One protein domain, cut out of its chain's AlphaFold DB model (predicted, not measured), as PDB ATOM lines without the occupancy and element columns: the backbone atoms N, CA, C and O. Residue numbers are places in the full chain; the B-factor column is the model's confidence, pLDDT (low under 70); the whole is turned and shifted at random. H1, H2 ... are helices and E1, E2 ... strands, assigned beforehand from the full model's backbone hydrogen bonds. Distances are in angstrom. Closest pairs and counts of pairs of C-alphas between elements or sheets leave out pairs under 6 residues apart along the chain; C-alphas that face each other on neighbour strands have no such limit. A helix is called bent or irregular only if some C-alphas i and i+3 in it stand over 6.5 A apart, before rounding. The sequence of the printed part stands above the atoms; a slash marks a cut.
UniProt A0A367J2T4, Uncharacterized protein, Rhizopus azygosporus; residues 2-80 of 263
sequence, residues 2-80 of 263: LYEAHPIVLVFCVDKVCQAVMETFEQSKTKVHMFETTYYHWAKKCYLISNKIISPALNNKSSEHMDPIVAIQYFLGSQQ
ATOM      1  N   LEU A   2      43.766 -15.273  24.574       40.34
ATOM      2  CA  LEU A   2      43.529 -13.835  24.697       40.34
ATOM      3  C   LEU A   2      42.235 -13.538  23.939       40.34
ATOM      4  O   LEU A   2      42.139 -13.855  22.758       40.34
ATOM      5  N   TYR A   3      41.230 -13.005  24.625       42.84
ATOM      6  CA  TYR A   3      40.029 -12.496  23.972       42.84
ATOM      7  C   TYR A   3      40.430 -11.286  23.107       42.84
ATOM      8  O   TYR A   3      41.014 -10.341  23.628       42.84
ATOM      9  N   GLU A   4      40.138 -11.308  21.802       55.09
ATOM     10  CA  GLU A   4      40.476 -10.215  20.861       55.09
ATOM     11  C   GLU A   4      39.624  -8.944  21.061       55.09
ATOM     12  O   GLU A   4      39.924  -7.888  20.502       55.09
ATOM     13  N   ALA A   5      38.567  -9.011  21.874       70.06
ATOM     14  CA  ALA A   5      37.671  -7.892  22.139       70.06
ATOM     15  C   ALA A   5      37.922  -7.292  23.529       70.06
ATOM     16  O   ALA A   5      37.768  -7.964  24.548       70.06
ATOM     17  N   HIS A   6      38.258  -6.001  23.566       71.31
ATOM     18  CA  HIS A   6      38.347  -5.246  24.814       71.31
ATOM     19  C   HIS A   6      36.928  -4.957  25.352       71.31
ATOM     20  O   HIS A   6      36.114  -4.402  24.604       71.31
ATOM     21  N   PRO A   7      36.616  -5.293  26.619       84.00
ATOM     22  CA  PRO A   7      35.292  -5.105  27.207       84.00
ATOM     23  C   PRO A   7      34.922  -3.629  27.383       84.00
ATOM     24  O   PRO A   7      35.784  -2.752  27.460       84.00
ATOM     25  N   ILE A   8      33.621  -3.365  27.489       84.19
ATOM     26  CA  ILE A   8      33.082  -2.105  28.008       84.19
ATOM     27  C   ILE A   8      32.672  -2.361  29.455       84.19
ATOM     28  O   ILE A   8      31.930  -3.300  29.727       84.19
ATOM     29  N   VAL A   9      33.157  -1.531  30.370       86.25
ATOM     30  CA  VAL A   9      32.859  -1.632  31.800       86.25
ATOM     31  C   VAL A   9      31.795  -0.603  32.153       86.25
ATOM     32  O   VAL A   9      31.906   0.552  31.746       86.25
ATOM     33  N   LEU A  10      30.777  -1.011  32.907       88.81
ATOM     34  CA  LEU A  10      29.756  -0.126  33.460       88.81
ATOM     35  C   LEU A  10      29.710  -0.308  34.977       88.81
ATOM     36  O   LEU A  10      29.491  -1.413  35.469       88.81
ATOM     37  N   VAL A  11      29.928   0.780  35.707       89.00
ATOM     38  CA  VAL A  11      30.013   0.797  37.167       89.00
ATOM     39  C   VAL A  11      28.830   1.569  37.731       89.00
ATOM     40  O   VAL A  11      28.726   2.777  37.523       89.00
ATOM     41  N   PHE A  12      27.977   0.882  38.490       89.69
ATOM     42  CA  PHE A  12      26.906   1.498  39.271       89.69
ATOM     43  C   PHE A  12      27.400   1.783  40.686       89.69
ATOM     44  O   PHE A  12      27.700   0.867  41.453       89.69
ATOM     45  N   CYS A  13      27.494   3.058  41.052       89.44
ATOM     46  CA  CYS A  13      27.816   3.449  42.413       89.44
ATOM     47  C   CYS A  13      26.530   3.585  43.228       89.44
ATOM     48  O   CYS A  13      25.746   4.512  43.027       89.44
ATOM     49  N   VAL A  14      26.337   2.660  44.166       87.75
ATOM     50  CA  VAL A  14      25.142   2.596  45.023       87.75
ATOM     51  C   VAL A  14      25.243   3.437  46.297       87.75
ATOM     52  O   VAL A  14      24.267   3.543  47.028       87.75
ATOM     53  N   ASP A  15      26.411   4.019  46.570       83.25
ATOM     54  CA  ASP A  15      26.672   4.859  47.742       83.25
ATOM     55  C   ASP A  15      27.438   6.125  47.303       83.25
ATOM     56  O   ASP A  15      26.962   6.883  46.452       83.25
ATOM     57  N   LYS A  16      28.644   6.367  47.831       79.44
ATOM     58  CA  LYS A  16      29.461   7.540  47.508       79.44
ATOM     59  C   LYS A  16      30.672   7.150  46.673       79.44
ATOM     60  O   LYS A  16      31.438   6.262  47.037       79.44
ATOM     61  N   VAL A  17      30.909   7.903  45.601       77.25
ATOM     62  CA  VAL A  17      32.190   7.873  44.888       77.25
ATOM     63  C   VAL A  17      33.148   8.845  45.570       77.25
ATOM     64  O   VAL A  17      32.803  10.010  45.793       77.25
ATOM     65  N   CYS A  18      34.352   8.378  45.906       78.81
ATOM     66  CA  CYS A  18      35.398   9.257  46.418       78.81
ATOM     67  C   CYS A  18      35.906  10.205  45.320       78.81
ATOM     68  O   CYS A  18      35.928   9.859  44.137       78.81
ATOM     69  N   GLN A  19      36.331  11.405  45.715       78.19
ATOM     70  CA  GLN A  19      36.725  12.450  44.772       78.19
ATOM     71  C   GLN A  19      37.889  12.021  43.868       78.19
ATOM     72  O   GLN A  19      37.804  12.207  42.662       78.19
ATOM     73  N   ALA A  20      38.901  11.347  44.422       79.56
ATOM     74  CA  ALA A  20      40.042  10.850  43.652       79.56
ATOM     75  C   ALA A  20      39.634   9.901  42.510       79.56
ATOM     76  O   ALA A  20      40.282   9.873  41.471       79.56
ATOM     77  N   VAL A  21      38.555   9.126  42.682       79.56
ATOM     78  CA  VAL A  21      38.014   8.286  41.605       79.56
ATOM     79  C   VAL A  21      37.233   9.143  40.619       79.56
ATOM     80  O   VAL A  21      37.471   9.016  39.427       79.56
ATOM     81  N   MET A  22      36.367  10.049  41.084       80.88
ATOM     82  CA  MET A  22      35.617  10.949  40.192       80.88
ATOM     83  C   MET A  22      36.532  11.789  39.295       80.88
ATOM     84  O   MET A  22      36.204  11.981  38.135       80.88
ATOM     85  N   GLU A  23      37.684  12.235  39.799       83.00
ATOM     86  CA  GLU A  23      38.678  13.018  39.047       83.00
ATOM     87  C   GLU A  23      39.294  12.250  37.868       83.00
ATOM     88  O   GLU A  23      39.780  12.865  36.925       83.00
ATOM     89  N   THR A  24      39.253  10.913  37.884       84.62
ATOM     90  CA  THR A  24      39.716  10.095  36.750       84.62
ATOM     91  C   THR A  24      38.673   9.915  35.650       84.62
ATOM     92  O   THR A  24      38.986   9.316  34.617       84.62
ATOM     93  N   PHE A  25      37.442  10.391  35.858       87.75
ATOM     94  CA  PHE A  25      36.358  10.300  34.888       87.75
ATOM     95  C   PHE A  25      35.903  11.685  34.434       87.75
ATOM     96  O   PHE A  25      35.861  12.643  35.201       87.75
ATOM     97  N   GLU A  26      35.457  11.761  33.187       89.62
ATOM     98  CA  GLU A  26      34.880  12.964  32.594       89.62
ATOM     99  C   GLU A  26      33.421  12.712  32.211       89.62
ATOM    100  O   GLU A  26      33.013  11.576  31.980       89.62
ATOM    101  N   GLN A  27      32.601  13.759  32.125       89.69
ATOM    102  CA  GLN A  27      31.228  13.616  31.640       89.69
ATOM    103  C   GLN A  27      31.237  13.081  30.197       89.69
ATOM    104  O   GLN A  27      31.848  13.686  29.314       89.69
ATOM    105  N   SER A  28      30.525  11.979  29.928       88.31
ATOM    106  CA  SER A  28      30.497  11.421  28.575       88.31
ATOM    107  C   SER A  28      29.766  12.354  27.618       88.31
ATOM    108  O   SER A  28      28.645  12.797  27.880       88.31
ATOM    109  N   LYS A  29      30.375  12.584  26.451       85.25
ATOM    110  CA  LYS A  29      29.785  13.387  25.364       85.25
ATOM    111  C   LYS A  29      28.632  12.676  24.656       85.25
ATOM    112  O   LYS A  29      27.823  13.316  23.998       85.25
ATOM    113  N   THR A  30      28.587  11.348  24.755       83.50
ATOM    114  CA  THR A  30      27.617  10.510  24.029       83.50
ATOM    115  C   THR A  30      26.539   9.921  24.931       83.50
ATOM    116  O   THR A  30      25.486   9.517  24.441       83.50
ATOM    117  N   LYS A  31      26.792   9.856  26.242       84.81
ATOM    118  CA  LYS A  31      25.903   9.258  27.240       84.81
ATOM    119  C   LYS A  31      25.691  10.245  28.384       84.81
ATOM    120  O   LYS A  31      26.482  10.309  29.316       84.81
ATOM    121  N   VAL A  32      24.604  11.010  28.312       83.94
ATOM    122  CA  VAL A  32      24.334  12.152  29.208       83.94
ATOM    123  C   VAL A  32      24.295  11.753  30.691       83.94
ATOM    124  O   VAL A  32      24.718  12.519  31.549       83.94
ATOM    125  N   HIS A  33      23.862  10.533  31.007       87.06
ATOM    126  CA  HIS A  33      23.753  10.042  32.387       87.06
ATOM    127  C   HIS A  33      24.974   9.246  32.869       87.06
ATOM    128  O   HIS A  33      24.882   8.526  33.861       87.06
ATOM    129  N   MET A  34      26.109   9.334  32.169       90.31
ATOM    130  CA  MET A  34      27.307   8.559  32.487       90.31
ATOM    131  C   MET A  34      28.569   9.411  32.422       90.31
ATOM    132  O   MET A  34      28.751  10.250  31.541       90.31
ATOM    133  N   PHE A  35      29.485   9.112  33.326       89.62
ATOM    134  CA  PHE A  35      30.867   9.555  33.266       89.62
ATOM    135  C   PHE A  35      31.690   8.492  32.534       89.62
ATOM    136  O   PHE A  35      31.390   7.311  32.661       89.62
ATOM    137  N   GLU A  36      32.698   8.874  31.759       90.62
ATOM    138  CA  GLU A  36      33.564   7.968  31.006       90.62
ATOM    139  C   GLU A  36      35.044   8.194  31.323       90.62
ATOM    140  O   GLU A  36      35.474   9.305  31.626       90.62
ATOM    141  N   THR A  37      35.836   7.127  31.248       86.50
ATOM    142  CA  THR A  37      37.297   7.203  31.313       86.50
ATOM    143  C   THR A  37      37.950   6.196  30.375       86.50
ATOM    144  O   THR A  37      37.418   5.109  30.114       86.50
ATOM    145  N   THR A  38      39.125   6.564  29.871       74.19
ATOM    146  CA  THR A  38      39.984   5.730  29.018       74.19
ATOM    147  C   THR A  38      41.194   5.174  29.773       74.19
ATOM    148  O   THR A  38      42.046   4.531  29.169       74.19
ATOM    149  N   TYR A  39      41.293   5.413  31.087       65.50
ATOM    150  CA  TYR A  39      42.492   5.114  31.881       65.50
ATOM    151  C   TYR A  39      42.709   3.614  32.182       65.50
ATOM    152  O   TYR A  39      43.724   3.221  32.753       65.50
ATOM    153  N   TYR A  40      41.780   2.736  31.791       68.00
ATOM    154  CA  TYR A  40      41.869   1.303  32.079       68.00
ATOM    155  C   TYR A  40      42.405   0.509  30.886       68.00
ATOM    156  O   TYR A  40      41.677   0.223  29.943       68.00
ATOM    157  N   HIS A  41      43.663   0.064  30.970       64.50
ATOM    158  CA  HIS A  41      44.359  -0.666  29.895       64.50
ATOM    159  C   HIS A  41      43.709  -1.991  29.461       64.50
ATOM    160  O   HIS A  41      44.064  -2.531  28.418       64.50
ATOM    161  N   TRP A  42      42.788  -2.539  30.254       79.88
ATOM    162  CA  TRP A  42      42.109  -3.801  29.954       79.88
ATOM    163  C   TRP A  42      40.698  -3.612  29.383       79.88
ATOM    164  O   TRP A  42      40.093  -4.601  28.984       79.88
ATOM    165  N   ALA A  43      40.174  -2.383  29.328       79.31
ATOM    166  CA  ALA A  43      38.826  -2.083  28.854       79.31
ATOM    167  C   ALA A  43      38.863  -1.060  27.715       79.31
ATOM    168  O   ALA A  43      39.649  -0.120  27.717       79.31
ATOM    169  N   LYS A  44      37.965  -1.215  26.740       81.56
ATOM    170  CA  LYS A  44      37.804  -0.260  25.640       81.56
ATOM    171  C   LYS A  44      37.260   1.073  26.145       81.56
ATOM    172  O   LYS A  44      37.644   2.129  25.652       81.56
ATOM    173  N   LYS A  45      36.309   1.000  27.077       83.06
ATOM    174  CA  LYS A  45      35.666   2.133  27.745       83.06
ATOM    175  C   LYS A  45      35.238   1.709  29.140       83.06
ATOM    176  O   LYS A  45      34.808   0.572  29.322       83.06
ATOM    177  N   CYS A  46      35.305   2.633  30.086       87.88
ATOM    178  CA  CYS A  46      34.734   2.456  31.411       87.88
ATOM    179  C   CYS A  46      33.758   3.594  31.682       87.88
ATOM    180  O   CYS A  46      34.124   4.759  31.531       87.88
ATOM    181  N   TYR A  47      32.531   3.239  32.049       89.44
ATOM    182  CA  TYR A  47      31.475   4.169  32.401       89.44
ATOM    183  C   TYR A  47      31.160   4.082  33.886       89.44
ATOM    184  O   TYR A  47      31.077   2.991  34.446       89.44
ATOM    185  N   LEU A  48      30.934   5.232  34.501       90.25
ATOM    186  CA  LEU A  48      30.518   5.365  35.885       90.25
ATOM    187  C   LEU A  48      29.167   6.069  35.942       90.25
ATOM    188  O   LEU A  48      28.965   7.114  35.322       90.25
ATOM    189  N   ILE A  49      28.258   5.507  36.725       91.12
ATOM    190  CA  ILE A  49      26.960   6.090  37.026       91.12
ATOM    191  C   ILE A  49      26.722   6.075  38.540       91.12
ATOM    192  O   ILE A  49      27.208   5.205  39.258       91.12
ATOM    193  N   SER A  50      26.052   7.108  39.051       89.62
ATOM    194  CA  SER A  50      25.756   7.280  40.476       89.62
ATOM    195  C   SER A  50      24.495   8.120  40.662       89.62
ATOM    196  O   SER A  50      24.100   8.858  39.755       89.62
ATOM    197  N   ASN A  51      23.914   8.092  41.865       87.62
ATOM    198  CA  ASN A  51      22.747   8.917  42.207       87.62
ATOM    199  C   ASN A  51      22.999  10.418  41.993       87.62
ATOM    200  O   ASN A  51      22.100  11.140  41.573       87.62
ATOM    201  N   LYS A  52      24.237  10.890  42.210       85.06
ATOM    202  CA  LYS A  52      24.608  12.287  41.940       85.06
ATOM    203  C   LYS A  52      24.453  12.634  40.459       85.06
ATOM    204  O   LYS A  52      23.926  13.695  40.141       85.06
ATOM    205  N   ILE A  53      24.870  11.725  39.577       86.69
ATOM    206  CA  ILE A  53      24.856  11.914  38.120       86.69
ATOM    207  C   ILE A  53      23.423  11.905  37.581       86.69
ATOM    208  O   ILE A  53      23.087  12.710  36.716       86.69
ATOM    209  N   ILE A  54      22.561  11.030  38.106       89.69
ATOM    210  CA  ILE A  54      21.177  10.911  37.628       89.69
ATOM    211  C   ILE A  54      20.202  11.888  38.292       89.69
ATOM    212  O   ILE A  54      19.099  12.071  37.786       89.69
ATOM    213  N   SER A  55      20.592  12.551  39.386       87.38
ATOM    214  CA  SER A  55      19.722  13.484  40.118       87.38
ATOM    215  C   SER A  55      19.043  14.556  39.247       87.38
ATOM    216  O   SER A  55      17.847  14.778  39.442       87.38
ATOM    217  N   PRO A  56      19.695  15.164  38.229       86.31
ATOM    218  CA  PRO A  56      19.018  16.138  37.375       86.31
ATOM    219  C   PRO A  56      17.916  15.501  36.518       86.31
ATOM    220  O   PRO A  56      16.903  16.142  36.255       86.31
ATOM    221  N   ALA A  57      18.096  14.240  36.110       84.00
ATOM    222  CA  ALA A  57      17.101  13.501  35.337       84.00
ATOM    223  C   ALA A  57      15.874  13.145  36.189       84.00
ATOM    224  O   ALA A  57      14.753  13.200  35.697       84.00
ATOM    225  N   LEU A  58      16.079  12.844  37.476       85.50
ATOM    226  CA  LEU A  58      14.998  12.542  38.419       85.50
ATOM    227  C   LEU A  58      14.189  13.790  38.806       85.50
ATOM    228  O   LEU A  58      12.982  13.715  39.003       85.50
ATOM    229  N   ASN A  59      14.821  14.962  38.879       81.88
ATOM    230  CA  ASN A  59      14.120  16.203  39.228       81.88
ATOM    231  C   ASN A  59      13.075  16.623  38.180       81.88
ATOM    232  O   ASN A  59      12.138  17.352  38.501       81.88
ATOM    233  N   ASN A  60      13.195  16.141  36.941       71.50
ATOM    234  CA  ASN A  60      12.205  16.363  35.899       71.50
ATOM    235  C   ASN A  60      11.155  15.236  35.914       71.50
ATOM    236  O   ASN A  60      11.112  14.399  35.014       71.50
ATOM    237  N   LYS A  61      10.297  15.221  36.947       62.56
ATOM    238  CA  LYS A  61       9.228  14.220  37.190       62.56
ATOM    239  C   LYS A  61       8.148  14.126  36.089       62.56
ATOM    240  O   LYS A  61       7.132  13.474  36.285       62.56
ATOM    241  N   SER A  62       8.327  14.805  34.957       57.41
ATOM    242  CA  SER A  62       7.329  14.936  33.891       57.41
ATOM    243  C   SER A  62       7.351  13.804  32.861       57.41
ATOM    244  O   SER A  62       6.449  13.728  32.031       57.41
ATOM    245  N   SER A  63       8.358  12.926  32.887       57.44
ATOM    246  CA  SER A  63       8.468  11.845  31.907       57.44
ATOM    247  C   SER A  63       7.876  10.544  32.444       57.44
ATOM    248  O   SER A  63       8.471   9.899  33.305       57.44
ATOM    249  N   GLU A  64       6.750  10.110  31.870       64.56
ATOM    250  CA  GLU A  64       6.217   8.743  32.022       64.56
ATOM    251  C   GLU A  64       7.272   7.675  31.659       64.56
ATOM    252  O   GLU A  64       7.240   6.548  32.156       64.56
ATOM    253  N   HIS A  65       8.266   8.050  30.845       75.94
ATOM    254  CA  HIS A  65       9.382   7.208  30.433       75.94
ATOM    255  C   HIS A  65      10.695   7.624  31.107       75.94
ATOM    256  O   HIS A  65      11.327   8.617  30.740       75.94
ATOM    257  N   MET A  66      11.133   6.832  32.087       85.94
ATOM    258  CA  MET A  66      12.470   6.940  32.676       85.94
ATOM    259  C   MET A  66      13.490   6.238  31.767       85.94
ATOM    260  O   MET A  66      13.213   5.154  31.256       85.94
ATOM    261  N   ASP A  67      14.672   6.826  31.564       88.31
ATOM    262  CA  ASP A  67      15.759   6.144  30.848       88.31
ATOM    263  C   ASP A  67      16.151   4.846  31.600       88.31
ATOM    264  O   ASP A  67      16.315   4.889  32.824       88.31
ATOM    265  N   PRO A  68      16.318   3.691  30.922       89.75
ATOM    266  CA  PRO A  68      16.632   2.416  31.576       89.75
ATOM    267  C   PRO A  68      17.857   2.441  32.483       89.75
ATOM    268  O   PRO A  68      17.847   1.852  33.562       89.75
ATOM    269  N   ILE A  69      18.908   3.149  32.081       90.31
ATOM    270  CA  ILE A  69      20.130   3.253  32.875       90.31
ATOM    271  C   ILE A  69      19.883   4.098  34.130       90.31
ATOM    272  O   ILE A  69      20.398   3.773  35.202       90.31
ATOM    273  N   VAL A  70      19.071   5.151  34.010       91.62
ATOM    274  CA  VAL A  70      18.646   5.973  35.150       91.62
ATOM    275  C   VAL A  70      17.796   5.148  36.113       91.62
ATOM    276  O   VAL A  70      18.058   5.187  37.312       91.62
ATOM    277  N   ALA A  71      16.849   4.357  35.604       92.06
ATOM    278  CA  ALA A  71      15.996   3.491  36.414       92.06
ATOM    279  C   ALA A  71      16.804   2.439  37.185       92.06
ATOM    280  O   ALA A  71      16.615   2.284  38.391       92.06
ATOM    281  N   ILE A  72      17.753   1.769  36.520       93.19
ATOM    282  CA  ILE A  72      18.637   0.784  37.161       93.19
ATOM    283  C   ILE A  72      19.486   1.451  38.244       93.19
ATOM    284  O   ILE A  72      19.545   0.951  39.367       93.19
ATOM    285  N   GLN A  73      20.121   2.589  37.947       93.50
ATOM    286  CA  GLN A  73      20.909   3.304  38.952       93.50
ATOM    287  C   GLN A  73      20.039   3.771  40.123       93.50
ATOM    288  O   GLN A  73      20.467   3.645  41.267       93.50
ATOM    289  N   TYR A  74      18.845   4.302  39.863       92.88
ATOM    290  CA  TYR A  74      17.929   4.748  40.908       92.88
ATOM    291  C   TYR A  74      17.506   3.583  41.804       92.88
ATOM    292  O   TYR A  74      17.595   3.689  43.025       92.88
ATOM    293  N   PHE A  75      17.129   2.450  41.213       92.75
ATOM    294  CA  PHE A  75      16.788   1.229  41.937       92.75
ATOM    295  C   PHE A  75      17.949   0.751  42.824       92.75
ATOM    296  O   PHE A  75      17.791   0.620  44.039       92.75
ATOM    297  N   LEU A  76      19.139   0.562  42.241       91.75
ATOM    298  CA  LEU A  76      20.316   0.069  42.964       91.75
ATOM    299  C   LEU A  76      20.805   1.058  44.029       91.75
ATOM    300  O   LEU A  76      21.197   0.657  45.122       91.75
ATOM    301  N   GLY A  77      20.791   2.351  43.716       89.44
ATOM    302  CA  GLY A  77      21.285   3.404  44.593       89.44
ATOM    303  C   GLY A  77      20.310   3.823  45.689       89.44
ATOM    304  O   GLY A  77      20.753   4.418  46.665       89.44
ATOM    305  N   SER A  78      19.010   3.544  45.560       89.56
ATOM    306  CA  SER A  78      18.036   3.843  46.621       89.56
ATOM    307  C   SER A  78      18.123   2.850  47.777       89.56
ATOM    308  O   SER A  78      17.789   3.193  48.910       89.56
ATOM    309  N   GLN A  79      18.559   1.617  47.486       85.19
ATOM    310  CA  GLN A  79      18.716   0.520  48.448       85.19
ATOM    311  C   GLN A  79      17.462   0.261  49.311       85.19
ATOM    312  O   GLN A  79      17.555  -0.254  50.427       85.19
ATOM    313  N   GLN A  80      16.272   0.602  48.804       87.88
ATOM    314  CA  GLN A  80      15.013   0.406  49.517       87.88
ATOM    315  C   GLN A  80      14.465  -0.994  49.254       87.88
ATOM    316  O   GLN A  80      14.378  -1.439  48.113       87.88
TER     317      GLN A  80
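AT A GLANCE: This is residues 2 to 80 of the 263 residues of an uncharacterized protein of Rhizopus azygosporus (UniProt A0A367J2T4). A small three-stranded sheet has two helices, H2 and H3, gathered at the end where E1 and E3 finish, and the two helices cross steeply rather than running side by side. A thin tail before E1, residues 2 to 7, reaches out at the other end of the sheet; the short helix H1 sits in the excursion between E1 and E2, and residues 59 to 65, of which 59 belongs to H2, stick out beyond the helices. The printed part has 79 residues, with three named helices and three named strands in the order E1 H1 E2 E3 H2 H3, and the sheet, in order E1 E3 E2, is mixed. The class is mixed, helices and strands, with under half of the residues in named elements. The whole is only just compact, close to loose, with a radius of gyration of the C-alphas of 13.7 A, and elongated, spanning 45 by 26 by 26 A.

HOW THE PARTS SIT: E1, residues 8 to 13, is an edge strand, parallel to the inner strand E3, residues 45 to 50, at 16 degrees; N 11 and O 47 are within hydrogen-bond range at 2.8 A. H1, residues 19 to 22, is only just on the sheet, with 5 pairs of C-alphas within 10 A, and only grazes it with residues 21 to 22. The other edge strand, E2, residues 35 to 37, forms an antiparallel hairpin with E3, with N 48 and O 35 2.8 A apart. Residues 26 to 27 also pair antiparallel with residues 35 to 36 of E2. H2, residues 51 to 59, is only just on the sheet, with 5 pairs of C-alphas within 10 A, and only grazes it with residues 51 to 53. H3, residues 68 to 78, is on the sheet, and the two make two layers, one a helix and one a sheet; its closest C-alphas to E1 are those of Gln 73 and Phe 12, 6.3 A apart. H2 and H3 touch, closest at the C-alphas of Ile 54 and Val 70, 6.1 A, at a steep tilt of 66 degrees, opposite ways. H1 is apart from H2 and H3. Every O i to N i+4 pair is within hydrogen-bond range in H3, and 3 of 5 are in H2; H1 is too short for such a pair.

IN THESE COORDINATES: E1 begins at C-alpha 8, (33.082, -2.105, 28.008), and is 16.3 A long; E3 is 16.9 A. H2 is irregular, with C-alphas 53 and 56 7.2 A apart, and is 11.7 A long. H3 is 15.2 A long and ends at C-alpha 78, (18.036, 3.843, 46.621).

THE WHOLE: The C-alphas of Leu 2 and Ser 62, the two farthest apart, are 47.1 A apart. The printed part has no cut. The link from H1 to E2, 12 residues, is long. Mean pLDDT of the printed part is 82.1; residues 2 to 4, 39 to 41 and 61 to 64 are under 70.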